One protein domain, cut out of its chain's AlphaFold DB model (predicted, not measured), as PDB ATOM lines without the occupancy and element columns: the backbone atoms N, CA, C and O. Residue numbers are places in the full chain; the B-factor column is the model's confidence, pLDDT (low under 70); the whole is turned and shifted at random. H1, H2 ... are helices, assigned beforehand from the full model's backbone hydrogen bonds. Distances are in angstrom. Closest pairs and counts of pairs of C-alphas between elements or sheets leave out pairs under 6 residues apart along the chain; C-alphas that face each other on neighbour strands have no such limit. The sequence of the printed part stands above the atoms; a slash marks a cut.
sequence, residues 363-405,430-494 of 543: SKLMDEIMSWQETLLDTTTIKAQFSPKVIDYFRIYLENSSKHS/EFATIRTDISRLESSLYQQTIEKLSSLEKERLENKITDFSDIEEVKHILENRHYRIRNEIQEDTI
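AT A GLANCE: This is residues 363 to 405 and 430 to 494 of the 543 residues of the protein "Na+/H+ antiporter" of Lactococcus lactis subsp. lactis (UniProt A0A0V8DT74). A long helical hairpin, H4 folded back into H5, is crossed on one side by a second pair of helices, H1 and H3, which run side by side in opposite directions and pack on it at a steep slant. Short H2 joins H1 to H3 at one end of that pair, and H4, the longest helix, makes the long axis of the whole. The printed part has 108 residues with five named helices, in the order H1, H2, H3, H4, H5, and no named strand; the class is all helix. It is compact, with a radius of gyration of the C-alphas of 14.8 A, and elongated in outline, spanning 50 by 30 by 26 A.

IN THESE COORDINATES: H1 takes residues 363 to 377, from C-alpha 363 at (213.342, 133.978, 147.888), and is 21.1 A long from first to last C-alpha. H2, residues 380 to 385, measures 8.7 A, and H3, residues 388 to 401, measures 20.1 A. H4 takes residues 430 to 462 and runs 48.2 A, from C-alpha 430 at (229.079, 158.830, 128.788). H5, residues 469 to 486, runs 25.9 A and ends at C-alpha 486, at (224.127, 155.176, 144.862).

HOW THE PARTS SIT: H1 and H4 are the hubs, touching three helices each. H1 and H3 touch at a shallow tilt of 6 degrees, opposite ways; their closest C-alphas, those of Met 370 and Leu 398, are 6.6 A apart. H1 touches H4 at a steep tilt of 54 degrees, opposite ways, closest at the C-alphas of Gln 373 and Leu 445, 6.9 A; H4 does so with residues 445 to 449 alone. H1, with residues 365 to 366 alone, touches H5 at a steep tilt of 46 degrees, the same way; the closest C-alphas are those of Met 366 and Val 474, 6.1 A. H3, with residues 390 to 394 alone, touches H4 at a steep tilt of 54 degrees, the same way, closest at the C-alphas of Val 390 and Ile 438, 6.2 A. H4 and H5 form a helical hairpin with a shallow tilt of 16 degrees, opposite ways; their closest C-alphas are those of Ser 439 and Arg 486, 5.6 A. H2 is near H4, and is close to but not clearly touching H1, with the C-alphas of Leu 377 and Lys 383 closest at 7.1 A. H5 is apart from H2 and H3. In H1, H2, H3, H4 and H5 every O i to N i+4 pair is within hydrogen-bond range.

THE WHOLE: The two C-alphas farthest apart, those of Glu 430 and Lys 464, are 50.5 A apart. Residues 406 to 429 are not printed, and C-alphas 405 and 430 are 29.0 A apart across this cut. Of the links that are printed whole, H1 to H2 and H2 to H3 are tight and H4 to H5 is short. The mean pLDDT of the printed part is 80.4, with residues 400 to 405, 466 and 489 to 492 under 70.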
ATOM      1  N   SER A 363     212.878 134.135 149.271       83.50
ATOM      2  CA  SER A 363     213.342 133.978 147.888       83.50
ATOM      3  C   SER A 363     212.198 134.044 146.878       83.50
ATOM      4  O   SER A 363     212.386 134.638 145.822       83.50
ATOM      5  N   LYS A 364     211.031 133.454 147.176       88.44
ATOM      6  CA  LYS A 364     209.849 133.547 146.301       88.44
ATOM      7  C   LYS A 364     209.349 134.982 146.205       88.44
ATOM      8  O   LYS A 364     209.167 135.478 145.100       88.44
ATOM      9  N   LEU A 365     209.210 135.656 147.347       89.62
ATOM     10  CA  LEU A 365     208.812 137.059 147.399       89.62
ATOM     11  C   LEU A 365     209.815 137.944 146.645       89.62
ATOM     12  O   LEU A 365     209.418 138.817 145.881       89.62
ATOM     13  N   MET A 366     211.118 137.692 146.794       87.81
ATOM     14  CA  MET A 366     212.146 138.412 146.044       87.81
ATOM     15  C   MET A 366     212.014 138.190 144.533       87.81
ATOM     16  O   MET A 366     212.092 139.155 143.778       87.81
ATOM     17  N   ASP A 367     211.794 136.952 144.078       85.38
ATOM     18  CA  ASP A 367     211.592 136.646 142.655       85.38
ATOM     19  C   ASP A 367     210.319 137.333 142.106       85.38
ATOM     20  O   ASP A 367     210.359 137.910 141.015       85.38
ATOM     21  N   GLU A 368     209.224 137.365 142.874       89.44
ATOM     22  CA  GLU A 368     208.000 138.116 142.538       89.44
ATOM     23  C   GLU A 368     208.274 139.619 142.402       89.44
ATOM     24  O   GLU A 368     207.868 140.244 141.419       89.44
ATOM     25  N   ILE A 369     209.016 140.198 143.349       90.25
ATOM     26  CA  ILE A 369     209.390 141.614 143.330       90.25
ATOM     27  C   ILE A 369     210.322 141.936 142.156       90.25
ATOM     28  O   ILE A 369     210.138 142.964 141.505       90.25
ATOM     29  N   MET A 370     211.298 141.078 141.840       86.50
ATOM     30  CA  MET A 370     212.177 141.273 140.678       86.50
ATOM     31  C   MET A 370     211.391 141.207 139.364       86.50
ATOM     32  O   MET A 370     211.585 142.064 138.500       86.50
ATOM     33  N   SER A 371     210.478 140.240 139.220       87.06
ATOM     34  CA  SER A 371     209.612 140.132 138.040       87.06
ATOM     35  C   SER A 371     208.704 141.356 137.902       87.06
ATOM     36  O   SER A 371     208.562 141.918 136.817       87.06
ATOM     37  N   TRP A 372     208.155 141.842 139.014       90.00
ATOM     38  CA  TRP A 372     207.363 143.064 139.024       90.00
ATOM     39  C   TRP A 372     208.194 144.305 138.648       90.00
ATOM     40  O   TRP A 372     207.759 145.095 137.809       90.00
ATOM     41  N   GLN A 373     209.421 144.450 139.165       89.12
ATOM     42  CA  GLN A 373     210.342 145.514 138.743       89.12
ATOM     43  C   GLN A 373     210.653 145.445 137.241       89.12
ATOM     44  O   GLN A 373     210.730 146.485 136.588       89.12
ATOM     45  N   GLU A 374     210.778 144.248 136.668       86.19
ATOM     46  CA  GLU A 374     210.956 144.078 135.223       86.19
ATOM     47  C   GLU A 374     209.739 144.585 134.434       86.19
ATOM     48  O   GLU A 374     209.912 145.300 133.446       86.19
ATOM     49  N   THR A 375     208.514 144.321 134.903       87.88
ATOM     50  CA  THR A 375     207.306 144.888 134.272       87.88
ATOM     51  C   THR A 375     207.237 146.413 134.390       87.88
ATOM     52  O   THR A 375     206.824 147.085 133.443       87.88
ATOM     53  N   LEU A 376     207.709 146.986 135.506       87.56
ATOM     54  CA  LEU A 376     207.780 148.437 135.682       87.56
ATOM     55  C   LEU A 376     208.709 149.095 134.661       87.56
ATOM     56  O   LEU A 376     208.347 150.138 134.111       87.56
ATOM     57  N   LEU A 377     209.853 148.473 134.351       86.81
ATOM     58  CA  LEU A 377     210.786 148.967 133.328       86.81
ATOM     59  C   LEU A 377     210.128 149.126 131.951       86.81
ATOM     60  O   LEU A 377     210.551 149.967 131.156       86.81
ATOM     61  N   ASP A 378     209.092 148.338 131.665       86.12
ATOM     62  CA  ASP A 378     208.386 148.379 130.391       86.12
ATOM     63  C   ASP A 378     207.258 149.417 130.311       86.12
ATOM     64  O   ASP A 378     206.718 149.636 129.219       86.12
ATOM     65  N   THR A 379     206.968 150.110 131.415       88.62
ATOM     66  CA  THR A 379     205.937 151.152 131.508       88.62
ATOM     67  C   THR A 379     206.314 152.392 130.693       88.62
ATOM     68  O   THR A 379     207.479 152.797 130.631       88.62
ATOM     69  N   THR A 380     205.315 153.044 130.091       83.31
ATOM     70  CA  THR A 380     205.489 154.263 129.278       83.31
ATOM     71  C   THR A 380     206.198 155.387 130.040       83.31
ATOM     72  O   THR A 380     207.014 156.091 129.452       83.31
ATOM     73  N   THR A 381     205.961 155.507 131.347       85.25
ATOM     74  CA  THR A 381     206.596 156.499 132.228       85.25
ATOM     75  C   THR A 381     208.115 156.324 132.315       85.25
ATOM     76  O   THR A 381     208.852 157.289 132.130       85.25
ATOM     77  N   ILE A 382     208.596 155.094 132.537       86.50
ATOM     78  CA  ILE A 382     210.035 154.792 132.648       86.50
ATOM     79  C   ILE A 382     210.710 154.942 131.279       86.50
ATOM     80  O   ILE A 382     211.751 155.589 131.166       86.50
ATOM     81  N   LYS A 383     210.083 154.419 130.216       86.81
ATOM     82  CA  LYS A 383     210.599 154.514 128.837       86.81
ATOM     83  C   LYS A 383     210.683 155.949 128.309       86.81
ATOM     84  O   LYS A 383     211.501 156.214 127.433       86.81
ATOM     85  N   ALA A 384     209.858 156.862 128.821       84.75
ATOM     86  CA  ALA A 384     209.925 158.282 128.479       84.75
ATOM     87  C   ALA A 384     211.039 159.033 129.231       84.75
ATOM     88  O   ALA A 384     211.539 160.035 128.727       84.75
ATOM     89  N   GLN A 385     211.422 158.569 130.426       86.88
ATOM     90  CA  GLN A 385     212.388 159.250 131.298       86.88
ATOM     91  C   GLN A 385     213.829 158.751 131.135       86.88
ATOM     92  O   GLN A 385     214.762 159.509 131.393       86.88
ATOM     93  N   PHE A 386     214.028 157.502 130.703       88.62
ATOM     94  CA  PHE A 386     215.345 156.866 130.651       88.62
ATOM     95  C   PHE A 386     215.676 156.316 129.260       88.62
ATOM     96  O   PHE A 386     214.821 155.797 128.545       88.62
ATOM     97  N   SER A 387     216.955 156.395 128.880       86.69
ATOM     98  CA  SER A 387     217.450 155.847 127.612       86.69
ATOM     99  C   SER A 387     217.304 154.316 127.557       86.69
ATOM    100  O   SER A 387     217.563 153.653 128.567       86.69
ATOM    101  N   PRO A 388     217.015 153.714 126.382       85.50
ATOM    102  CA  PRO A 388     216.951 152.259 126.219       85.50
ATOM    103  C   PRO A 388     218.200 151.528 126.732       85.50
ATOM    104  O   PRO A 388     218.087 150.465 127.334       85.50
ATOM    105  N   LYS A 389     219.390 152.134 126.577       83.12
ATOM    106  CA  LYS A 389     220.646 151.570 127.105       83.12
ATOM    107  C   LYS A 389     220.614 151.417 128.631       83.12
ATOM    108  O   LYS A 389     221.079 150.407 129.143       83.12
ATOM    109  N   VAL A 390     220.099 152.415 129.355       84.81
ATOM    110  CA  VAL A 390     220.036 152.416 130.830       84.81
ATOM    111  C   VAL A 390     219.084 151.326 131.316       84.81
ATOM    112  O   VAL A 390     219.432 150.570 132.221       84.81
ATOM    113  N   ILE A 391     217.927 151.200 130.661       85.62
ATOM    114  CA  ILE A 391     216.930 150.162 130.953       85.62
ATOM    115  C   ILE A 391     217.522 148.765 130.723       85.62
ATOM    116  O   ILE A 391     217.409 147.908 131.595       85.62
ATOM    117  N   ASP A 392     218.217 148.545 129.604       83.62
ATOM    118  CA  ASP A 392     218.862 147.259 129.312       83.62
ATOM    119  C   ASP A 392     219.974 146.919 130.317       83.62
ATOM    120  O   ASP A 392     220.068 145.776 130.770       83.62
ATOM    121  N   TYR A 393     220.796 147.897 130.720       82.38
ATOM    122  CA  TYR A 393     221.801 147.688 131.770       82.38
ATOM    123  C   TYR A 393     221.163 147.291 133.101       82.38
ATOM    124  O   TYR A 393     221.668 146.393 133.780       82.38
ATOM    125  N   PHE A 394     220.055 147.934 133.469       83.75
ATOM    126  CA  PHE A 394     219.351 147.631 134.706       83.75
ATOM    127  C   PHE A 394     218.643 146.269 134.650       83.75
ATOM    128  O   PHE A 394     218.713 145.502 135.606       83.75
ATOM    129  N   ARG A 395     218.060 145.900 133.504       84.31
ATOM    130  CA  ARG A 395     217.467 144.571 133.278       84.31
ATOM    131  C   ARG A 395     218.504 143.458 133.444       84.31
ATOM    132  O   ARG A 395     218.261 142.492 134.161       84.31
ATOM    133  N   ILE A 396     219.699 143.637 132.877       77.50
ATOM    134  CA  ILE A 396     220.830 142.714 133.071       77.50
ATOM    135  C   ILE A 396     221.217 142.606 134.553       77.50
ATOM    136  O   ILE A 396     221.596 141.533 135.030       77.50
ATOM    137  N   TYR A 397     221.169 143.715 135.289       77.88
ATOM    138  CA  TYR A 397     221.453 143.712 136.717       77.88
ATOM    139  C   TYR A 397     220.419 142.882 137.497       77.88
ATOM    140  O   TYR A 397     220.817 142.021 138.284       77.88
ATOM    141  N   LEU A 398     219.119 143.087 137.244       76.00
ATOM    142  CA  LEU A 398     218.032 142.323 137.874       76.00
ATOM    143  C   LEU A 398     218.145 140.821 137.571       76.00
ATOM    144  O   LEU A 398     218.063 139.998 138.482       76.00
ATOM    145  N   GLU A 399     218.434 140.467 136.317       72.44
ATOM    146  CA  GLU A 399     218.566 139.077 135.871       72.44
ATOM    147  C   GLU A 399     219.731 138.344 136.560       72.44
ATOM    148  O   GLU A 399     219.597 137.184 136.947       72.44
ATOM    149  N   ASN A 400     220.862 139.023 136.780       68.25
ATOM    150  CA  ASN A 400     221.995 138.451 137.516       68.25
ATOM    151  C   ASN A 400     221.740 138.327 139.028       68.25
ATOM    152  O   ASN A 400     222.494 137.634 139.712       68.25
ATOM    153  N   SER A 401     220.724 139.017 139.552       64.25
ATOM    154  CA  SER A 401     220.374 139.008 140.973       64.25
ATOM    155  C   SER A 401     219.310 137.962 141.330       64.25
ATOM    156  O   SER A 401     219.245 137.568 142.495       64.25
ATOM    157  N   SER A 402     218.498 137.489 140.375       60.69
ATOM    158  CA  SER A 402     217.527 136.403 140.598       60.69
ATOM    159  C   SER A 402     218.191 135.024 140.490       60.69
ATOM    160  O   SER A 402     218.940 134.736 139.553       60.69
ATOM    161  N   LYS A 403     217.892 134.126 141.441       53.69
ATOM    162  CA  LYS A 403     218.425 132.748 141.463       53.69
ATOM    163  C   LYS A 403     217.839 131.853 140.358       53.69
ATOM    164  O   LYS A 403     218.438 130.820 140.062       53.69
ATOM    165  N   HIS A 404     216.723 132.246 139.736       47.25
ATOM    166  CA  HIS A 404     216.005 131.465 138.720       47.25
ATOM    167  C   HIS A 404     216.219 131.933 137.269       47.25
ATOM    168  O   HIS A 404     215.530 131.439 136.377       47.25
ATOM    169  N   SER A 405     217.206 132.793 136.971       42.69
ATOM    170  CA  SER A 405     217.588 133.057 135.571       42.69
ATOM    171  C   SER A 405     218.274 131.832 134.932       42.69
ATOM    172  O   SER A 405     219.497 131.701 134.802       42.69
ATOM    173  N   GLU A 430     230.201 159.727 129.124       74.00
ATOM    174  CA  GLU A 430     229.079 158.830 128.788       74.00
ATOM    175  C   GLU A 430     228.868 157.774 129.891       74.00
ATOM    176  O   GLU A 430     227.744 157.525 130.319       74.00
ATOM    177  N   PHE A 431     229.941 157.207 130.452       73.12
ATOM    178  CA  PHE A 431     229.833 156.280 131.585       73.12
ATOM    179  C   PHE A 431     229.318 156.949 132.867       73.12
ATOM    180  O   PHE A 431     228.527 156.345 133.594       73.12
ATOM    181  N   ALA A 432     229.746 158.180 133.156       75.19
ATOM    182  CA  ALA A 432     229.284 158.925 134.324       75.19
ATOM    183  C   ALA A 432     227.786 159.251 134.233       75.19
ATOM    184  O   ALA A 432     227.066 159.049 135.209       75.19
ATOM    185  N   THR A 433     227.311 159.676 133.058       81.75
ATOM    186  CA  THR A 433     225.889 159.978 132.808       81.75
ATOM    187  C   THR A 433     225.010 158.728 132.889       81.75
ATOM    188  O   THR A 433     224.000 158.730 133.592       81.75
ATOM    189  N   ILE A 434     225.442 157.612 132.287       81.88
ATOM    190  CA  ILE A 434     224.748 156.320 132.418       81.88
ATOM    191  C   ILE A 434     224.670 155.894 133.887       81.88
ATOM    192  O   ILE A 434     223.618 155.455 134.345       81.88
ATOM    193  N   ARG A 435     225.758 156.043 134.652       81.31
ATOM    194  CA  ARG A 435     225.767 155.702 136.078       81.31
ATOM    195  C   ARG A 435     224.772 156.551 136.870       81.31
ATOM    196  O   ARG A 435     224.033 155.992 137.674       81.31
ATOM    197  N   THR A 436     224.732 157.864 136.644       84.69
ATOM    198  CA  THR A 436     223.776 158.744 137.334       84.69
ATOM    199  C   THR A 436     222.330 158.409 136.986       84.69
ATOM    200  O   THR A 436     221.475 158.420 137.870       84.69
ATOM    201  N   ASP A 437     222.055 158.054 135.731       86.06
ATOM    202  CA  ASP A 437     220.710 157.675 135.298       86.06
ATOM    203  C   ASP A 437     220.292 156.308 135.855       86.06
ATOM    204  O   ASP A 437     219.142 156.148 136.253       86.06
ATOM    205  N   ILE A 438     221.226 155.358 135.996       86.38
ATOM    206  CA  ILE A 438     220.995 154.095 136.716       86.38
ATOM    207  C   ILE A 438     220.641 154.363 138.184       86.38
ATOM    208  O   ILE A 438     219.693 153.775 138.698       86.38
ATOM    209  N   SER A 439     221.358 155.263 138.865       85.44
ATOM    210  CA  SER A 439     221.058 155.619 140.259       85.44
ATOM    211  C   SER A 439     219.679 156.276 140.415       85.44
ATOM    212  O   SER A 439     218.965 155.992 141.381       85.44
ATOM    213  N   ARG A 440     219.266 157.123 139.461       88.75
ATOM    214  CA  ARG A 440     217.919 157.724 139.436       88.75
ATOM    215  C   ARG A 440     216.832 156.687 139.167       88.75
ATOM    216  O   ARG A 440     215.823 156.682 139.870       88.75
ATOM    217  N   LEU A 441     217.057 155.800 138.197       89.44
ATOM    218  CA  LEU A 441     216.146 154.702 137.882       89.44
ATOM    219  C   LEU A 441     215.952 153.793 139.100       89.44
ATOM    220  O   LEU A 441     214.816 153.515 139.474       89.44
ATOM    221  N   GLU A 442     217.041 153.408 139.771       88.81
ATOM    222  CA  GLU A 442     216.968 152.602 140.993       88.81
ATOM    223  C   GLU A 442     216.221 153.321 142.117       88.81
ATOM    224  O   GLU A 442     215.475 152.691 142.855       88.81
ATOM    225  N   SER A 443     216.369 154.639 142.249       87.12
ATOM    226  CA  SER A 443     215.630 155.398 143.267       87.12
ATOM    227  C   SER A 443     214.125 155.388 143.012       87.12
ATOM    228  O   SER A 443     213.345 155.186 143.942       87.12
ATOM    229  N   SER A 444     213.721 155.543 141.749       87.75
ATOM    230  CA  SER A 444     212.314 155.454 141.351       87.75
ATOM    231  C   SER A 444     211.744 154.053 141.586       87.75
ATOM    232  O   SER A 444     210.630 153.923 142.092       87.75
ATOM    233  N   LEU A 445     212.487 153.005 141.221       89.44
ATOM    234  CA  LEU A 445     212.045 151.621 141.405       89.44
ATOM    235  C   LEU A 445     212.005 151.236 142.885       89.44
ATOM    236  O   LEU A 445     211.042 150.609 143.321       89.44
ATOM    237  N   TYR A 446     213.012 151.629 143.666       88.12
ATOM    238  CA  TYR A 446     213.086 151.357 145.100       88.12
ATOM    239  C   TYR A 446     211.882 151.938 145.847       88.12
ATOM    240  O   TYR A 446     211.225 151.193 146.568       88.12
ATOM    241  N   GLN A 447     211.528 153.209 145.610       85.56
ATOM    242  CA  GLN A 447     210.361 153.839 146.246       85.56
ATOM    243  C   GLN A 447     209.066 153.064 145.979       85.56
ATOM    244  O   GLN A 447     208.396 152.638 146.916       85.56
ATOM    245  N   GLN A 448     208.780 152.765 144.708       89.44
ATOM    246  CA  GLN A 448     207.588 151.994 144.339       89.44
ATOM    247  C   GLN A 448     207.607 150.577 144.937       89.44
ATOM    248  O   GLN A 448     206.568 150.026 145.294       89.44
ATOM    249  N   THR A 449     208.791 149.977 145.079       89.50
ATOM    250  CA  THR A 449     208.936 148.638 145.663       89.50
ATOM    251  C   THR A 449     208.698 148.637 147.168       89.50
ATOM    252  O   THR A 449     208.026 147.741 147.673       89.50
ATOM    253  N   ILE A 450     209.210 149.634 147.893       84.88
ATOM    254  CA  ILE A 450     208.964 149.776 149.331       84.88
ATOM    255  C   ILE A 450     207.483 150.047 149.598       84.88
ATOM    256  O   ILE A 450     206.921 149.430 150.501       84.88
ATOM    257  N   GLU A 451     206.822 150.877 148.789       85.69
ATOM    258  CA  GLU A 451     205.368 151.075 148.865       85.69
ATOM    259  C   GLU A 451     204.607 149.764 148.630       85.69
ATOM    260  O   GLU A 451     203.717 149.413 149.407       85.69
ATOM    261  N   LYS A 452     205.001 148.982 147.614       88.81
ATOM    262  CA  LYS A 452     204.401 147.672 147.331       88.81
ATOM    263  C   LYS A 452     204.568 146.700 148.503       88.81
ATOM    264  O   LYS A 452     203.586 146.078 148.908       88.81
ATOM    265  N   LEU A 453     205.764 146.590 149.077       87.44
ATOM    266  CA  LEU A 453     206.022 145.732 150.241       87.44
ATOM    267  C   LEU A 453     205.257 146.206 151.480       87.44
ATOM    268  O   LEU A 453     204.701 145.389 152.202       87.44
ATOM    269  N   SER A 454     205.147 147.517 151.678       81.94
ATOM    270  CA  SER A 454     204.391 148.091 152.797       81.94
ATOM    271  C   SER A 454     202.881 147.875 152.646       81.94
ATOM    272  O   SER A 454     202.180 147.660 153.632       81.94
ATOM    273  N   SER A 455     202.362 147.870 151.413       84.00
ATOM    274  CA  SER A 455     200.971 147.479 151.146       84.00
ATOM    275  C   SER A 455     200.718 145.996 151.444       84.00
ATOM    276  O   SER A 455     199.672 145.656 151.988       84.00
ATOM    277  N   LEU A 456     201.701 145.132 151.162       85.69
ATOM    278  CA  LEU A 456     201.630 143.700 151.459       85.69
ATOM    279  C   LEU A 456     201.675 143.428 152.970       85.69
ATOM    280  O   LEU A 456     200.970 142.545 153.451       85.69
ATOM    281  N   GLU A 457     202.471 144.191 153.727       77.75
ATOM    282  CA  GLU A 457     202.455 144.140 155.195       77.75
ATOM    283  C   GLU A 457     201.078 144.487 155.740       77.75
ATOM    284  O   GLU A 457     200.546 143.744 156.562       77.75
ATOM    285  N   LYS A 458     200.474 145.570 155.238       76.81
ATOM    286  CA  LYS A 458     199.132 145.986 155.650       76.81
ATOM    287  C   LYS A 458     198.086 144.905 155.356       76.81
ATOM    288  O   LYS A 458     197.306 144.562 156.236       76.81
ATOM    289  N   GLU A 459     198.113 144.314 154.164       83.12
ATOM    290  CA  GLU A 459     197.204 143.224 153.779       83.12
ATOM    291  C   GLU A 459     197.375 141.979 154.666       83.12
ATOM    292  O   GLU A 459     196.400 141.356 155.095       83.12
ATOM    293  N   ARG A 460     198.616 141.592 154.973       81.94
ATOM    294  CA  ARG A 460     198.895 140.469 155.880       81.94
ATOM    295  C   ARG A 460     198.410 140.752 157.297       81.94
ATOM    296  O   ARG A 460     197.851 139.857 157.928       81.94
ATOM    297  N   LEU A 461     198.573 141.988 157.754       70.75
ATOM    298  CA  LEU A 461     198.112 142.432 159.060       70.75
ATOM    299  C   LEU A 461     196.581 142.358 159.178       70.75
ATOM    300  O   LEU A 461     196.072 141.800 160.149       70.75
ATOM    301  N   GLU A 462     195.848 142.812 158.154       76.25
ATOM    302  CA  GLU A 462     194.383 142.679 158.063       76.25
ATOM    303  C   GLU A 462     193.935 141.205 158.121       76.25
ATOM    304  O   GLU A 462     192.925 140.867 158.742       76.25
ATOM    305  N   ASN A 463     194.738 140.303 157.549       78.50
ATOM    306  CA  ASN A 463     194.525 138.856 157.592       78.50
ATOM    307  C   ASN A 463     195.071 138.175 158.863       78.50
ATOM    308  O   ASN A 463     195.086 136.943 158.936       78.50
ATOM    309  N   LYS A 464     195.502 138.946 159.871       71.44
ATOM    310  CA  LYS A 464     196.070 138.459 161.143       71.44
ATOM    311  C   LYS A 464     197.318 137.582 160.973       71.44
ATOM    312  O   LYS A 464     197.586 136.710 161.798       71.44
ATOM    313  N   ILE A 465     198.082 137.797 159.905       70.88
ATOM    314  CA  ILE A 465     199.387 137.171 159.688       70.88
ATOM    315  C   ILE A 465     200.444 138.106 160.266       70.88
ATOM    316  O   ILE A 465     200.563 139.246 159.830       70.88
ATOM    317  N   THR A 466     201.218 137.614 161.232       64.88
ATOM    318  CA  THR A 466     202.172 138.436 161.995       64.88
ATOM    319  C   THR A 466     203.643 138.104 161.735       64.88
ATOM    320  O   THR A 466     204.554 138.766 162.241       64.88
ATOM    321  N   ASP A 467     203.892 137.083 160.910       71.62
ATOM    322  CA  ASP A 467     205.215 136.769 160.381       71.62
ATOM    323  C   ASP A 467     205.509 137.668 159.169       71.62
ATOM    324  O   ASP A 467     204.967 137.476 158.075       71.62
ATOM    325  N   PHE A 468     206.360 138.670 159.396       75.62
ATOM    326  CA  PHE A 468     206.869 139.586 158.368       75.62
ATOM    327  C   PHE A 468     208.365 139.374 158.093       75.62
ATOM    328  O   PHE A 468     208.992 140.198 157.429       75.62
ATOM    329  N   SER A 469     208.951 138.283 158.603       73.38
ATOM    330  CA  SER A 469     210.396 138.030 158.516       73.38
ATOM    331  C   SER A 469     210.904 137.962 157.070       73.38
ATOM    332  O   SER A 469     212.003 138.427 156.772       73.38
ATOM    333  N   ASP A 470     210.079 137.447 156.158       81.44
ATOM    334  CA  ASP A 470     210.348 137.388 154.725       81.44
ATOM    335  C   ASP A 470     210.296 138.769 154.056       81.44
ATOM    336  O   ASP A 470     211.171 139.099 153.253       81.44
ATOM    337  N   ILE A 471     209.305 139.594 154.403       82.44
ATOM    338  CA  ILE A 471     209.185 140.965 153.892       82.44
ATOM    339  C   ILE A 471     210.365 141.808 154.370       82.44
ATOM    340  O   ILE A 471     210.967 142.522 153.567       82.44
ATOM    341  N   GLU A 472     210.731 141.696 155.643       76.69
ATOM    342  CA  GLU A 472     211.846 142.438 156.228       76.69
ATOM    343  C   GLU A 472     213.190 142.016 155.612       76.69
ATOM    344  O   GLU A 472     214.012 142.871 155.272       76.69
ATOM    345  N   GLU A 473     213.403 140.715 155.370       78.94
ATOM    346  CA  GLU A 473     214.593 140.229 154.657       78.94
ATOM    347  C   GLU A 473     214.665 140.816 153.237       78.94
ATOM    348  O   GLU A 473     215.716 141.316 152.821       78.94
ATOM    349  N   VAL A 474     213.548 140.822 152.500       84.94
ATOM    350  CA  VAL A 474     213.479 141.387 151.144       84.94
ATOM    351  C   VAL A 474     213.712 142.900 151.152       84.94
ATOM    352  O   VAL A 474     214.514 143.389 150.349       84.94
ATOM    353  N   LYS A 475     213.086 143.645 152.072       84.12
ATOM    354  CA  LYS A 475     213.320 145.090 152.253       84.12
ATOM    355  C   LYS A 475     214.794 145.375 152.501       84.12
ATOM    356  O   LYS A 475     215.373 146.204 151.804       84.12
ATOM    357  N   HIS A 476     215.418 144.635 153.412       77.44
ATOM    358  CA  HIS A 476     216.830 144.799 153.740       77.44
ATOM    359  C   HIS A 476     217.750 144.500 152.542       77.44
ATOM    360  O   HIS A 476     218.732 145.210 152.313       77.44
ATOM    361  N   ILE A 477     217.448 143.478 151.734       82.75
ATOM    362  CA  ILE A 477     218.204 143.183 150.503       82.75
ATOM    363  C   ILE A 477     218.082 144.337 149.494       82.75
ATOM    364  O   ILE A 477     219.089 144.763 148.916       82.75
ATOM    365  N   LEU A 478     216.868 144.852 149.285       85.81
ATOM    366  CA  LEU A 478     216.590 145.956 148.359       85.81
ATOM    367  C   LEU A 478     217.209 147.275 148.821       85.81
ATOM    368  O   LEU A 478     217.732 148.032 148.010       85.81
ATOM    369  N   GLU A 479     217.182 147.538 150.118       81.88
ATOM    370  CA  GLU A 479     217.777 148.724 150.720       81.88
ATOM    371  C   GLU A 479     219.304 148.709 150.565       81.88
ATOM    372  O   GLU A 479     219.888 149.656 150.035       81.88
ATOM    373  N   ASN A 480     219.956 147.585 150.877       78.25
ATOM    374  CA  ASN A 480     221.391 147.412 150.633       78.25
ATOM    375  C   ASN A 480     221.759 147.575 149.153       78.25
ATOM    376  O   ASN A 480     222.813 148.127 148.821       78.25
ATOM    377  N   ARG A 481     220.904 147.097 148.243       83.81
ATOM    378  CA  ARG A 481     221.066 147.315 146.800       83.81
ATOM    379  C   ARG A 481     220.994 148.803 146.454       83.81
ATOM    380  O   ARG A 481     221.885 149.292 145.755       83.81
ATOM    381  N   HIS A 482     219.980 149.502 146.955       84.50
ATOM    382  CA  HIS A 482     219.751 150.920 146.706       84.50
ATOM    383  C   HIS A 482     220.966 151.766 147.122       84.50
ATOM    384  O   HIS A 482     221.511 152.515 146.302       84.50
ATOM    385  N   TYR A 483     221.480 151.560 148.339       77.50
ATOM    386  CA  TYR A 483     222.682 152.244 148.834       77.50
ATOM    387  C   TYR A 483     223.935 151.899 148.023       77.50
ATOM    388  O   TYR A 483     224.693 152.792 147.631       77.50
ATOM    389  N   ARG A 484     224.139 150.617 147.683       80.25
ATOM    390  CA  ARG A 484     225.282 150.175 146.865       80.25
ATOM    391  C   ARG A 484     225.306 150.799 145.473       80.25
ATOM    392  O   ARG A 484     226.386 151.088 144.964       80.25
ATOM    393  N   ILE A 485     224.151 150.963 144.830       80.31
ATOM    394  CA  ILE A 485     224.063 151.563 143.489       80.31
ATOM    395  C   ILE A 485     224.322 153.076 143.550       80.31
ATOM    396  O   ILE A 485     224.894 153.642 142.612       80.31
ATOM    397  N   ARG A 486     223.947 153.731 144.653       79.69
ATOM    398  CA  ARG A 486     224.127 155.176 144.862       79.69
ATOM    399  C   ARG A 486     225.463 155.563 145.499       79.69
ATOM    400  O   ARG A 486     225.824 156.731 145.432       79.69
ATOM    401  N   ASN A 487     226.231 154.603 146.020       74.81
ATOM    402  CA  ASN A 487     227.414 154.860 146.852       74.81
ATOM    403  C   ASN A 487     227.091 155.741 148.078       74.81
ATOM    404  O   ASN A 487     227.876 156.615 148.441       74.81
ATOM    405  N   GLU A 488     225.938 155.518 148.703       72.69
ATOM    406  CA  GLU A 488     225.499 156.272 149.882       72.69
ATOM    407  C   GLU A 488     225.668 155.457 151.165       72.69
ATOM    408  O   GLU A 488     225.647 154.225 151.133       72.69
ATOM    409  N   ILE A 489     225.873 156.157 152.284       62.16
ATOM    410  CA  ILE A 489     225.939 155.561 153.621       62.16
ATOM    411  C   ILE A 489     224.505 155.388 154.123       62.16
ATOM    412  O   ILE A 489     223.682 156.283 153.952       62.16
ATOM    413  N   GLN A 490     224.220 154.233 154.718       60.75
ATOM    414  CA  GLN A 490     222.933 153.957 155.341       60.75
ATOM    415  C   GLN A 490     222.792 154.786 156.623       60.75
ATOM    416  O   GLN A 490     223.617 154.661 157.527       60.75
ATOM    417  N   GLU A 491     221.770 155.638 156.682       60.50
ATOM    418  CA  GLU A 491     221.359 156.331 157.906       60.50
ATOM    419  C   GLU A 491     220.196 155.561 158.541       60.50
ATOM    420  O   GLU A 491     219.223 155.233 157.858       60.50
ATOM    421  N   ASP A 492     220.300 155.255 159.835       63.19
ATOM    422  CA  ASP A 492     219.221 154.606 160.580       63.19
ATOM    423  C   ASP A 492     218.042 155.578 160.744       63.19
ATOM    424  O   ASP A 492     218.208 156.713 161.197       63.19
ATOM    425  N   THR A 493     216.829 155.135 160.401       71.88
ATOM    426  CA  THR A 493     215.609 155.913 160.653       71.88
ATOM    427  C   THR A 493     215.434 156.108 162.158       71.88
ATOM    428  O   THR A 493     215.267 155.141 162.902       71.88
ATOM    429  N   ILE A 494     215.426 157.361 162.610       75.00
ATOM    430  CA  ILE A 494     215.174 157.690 164.015       75.00
ATOM    431  C   ILE A 494     213.677 157.535 164.285       75.00
ATOM    432  O   ILE A 494     212.855 158.238 163.699       75.00
TER     433      ILE A 494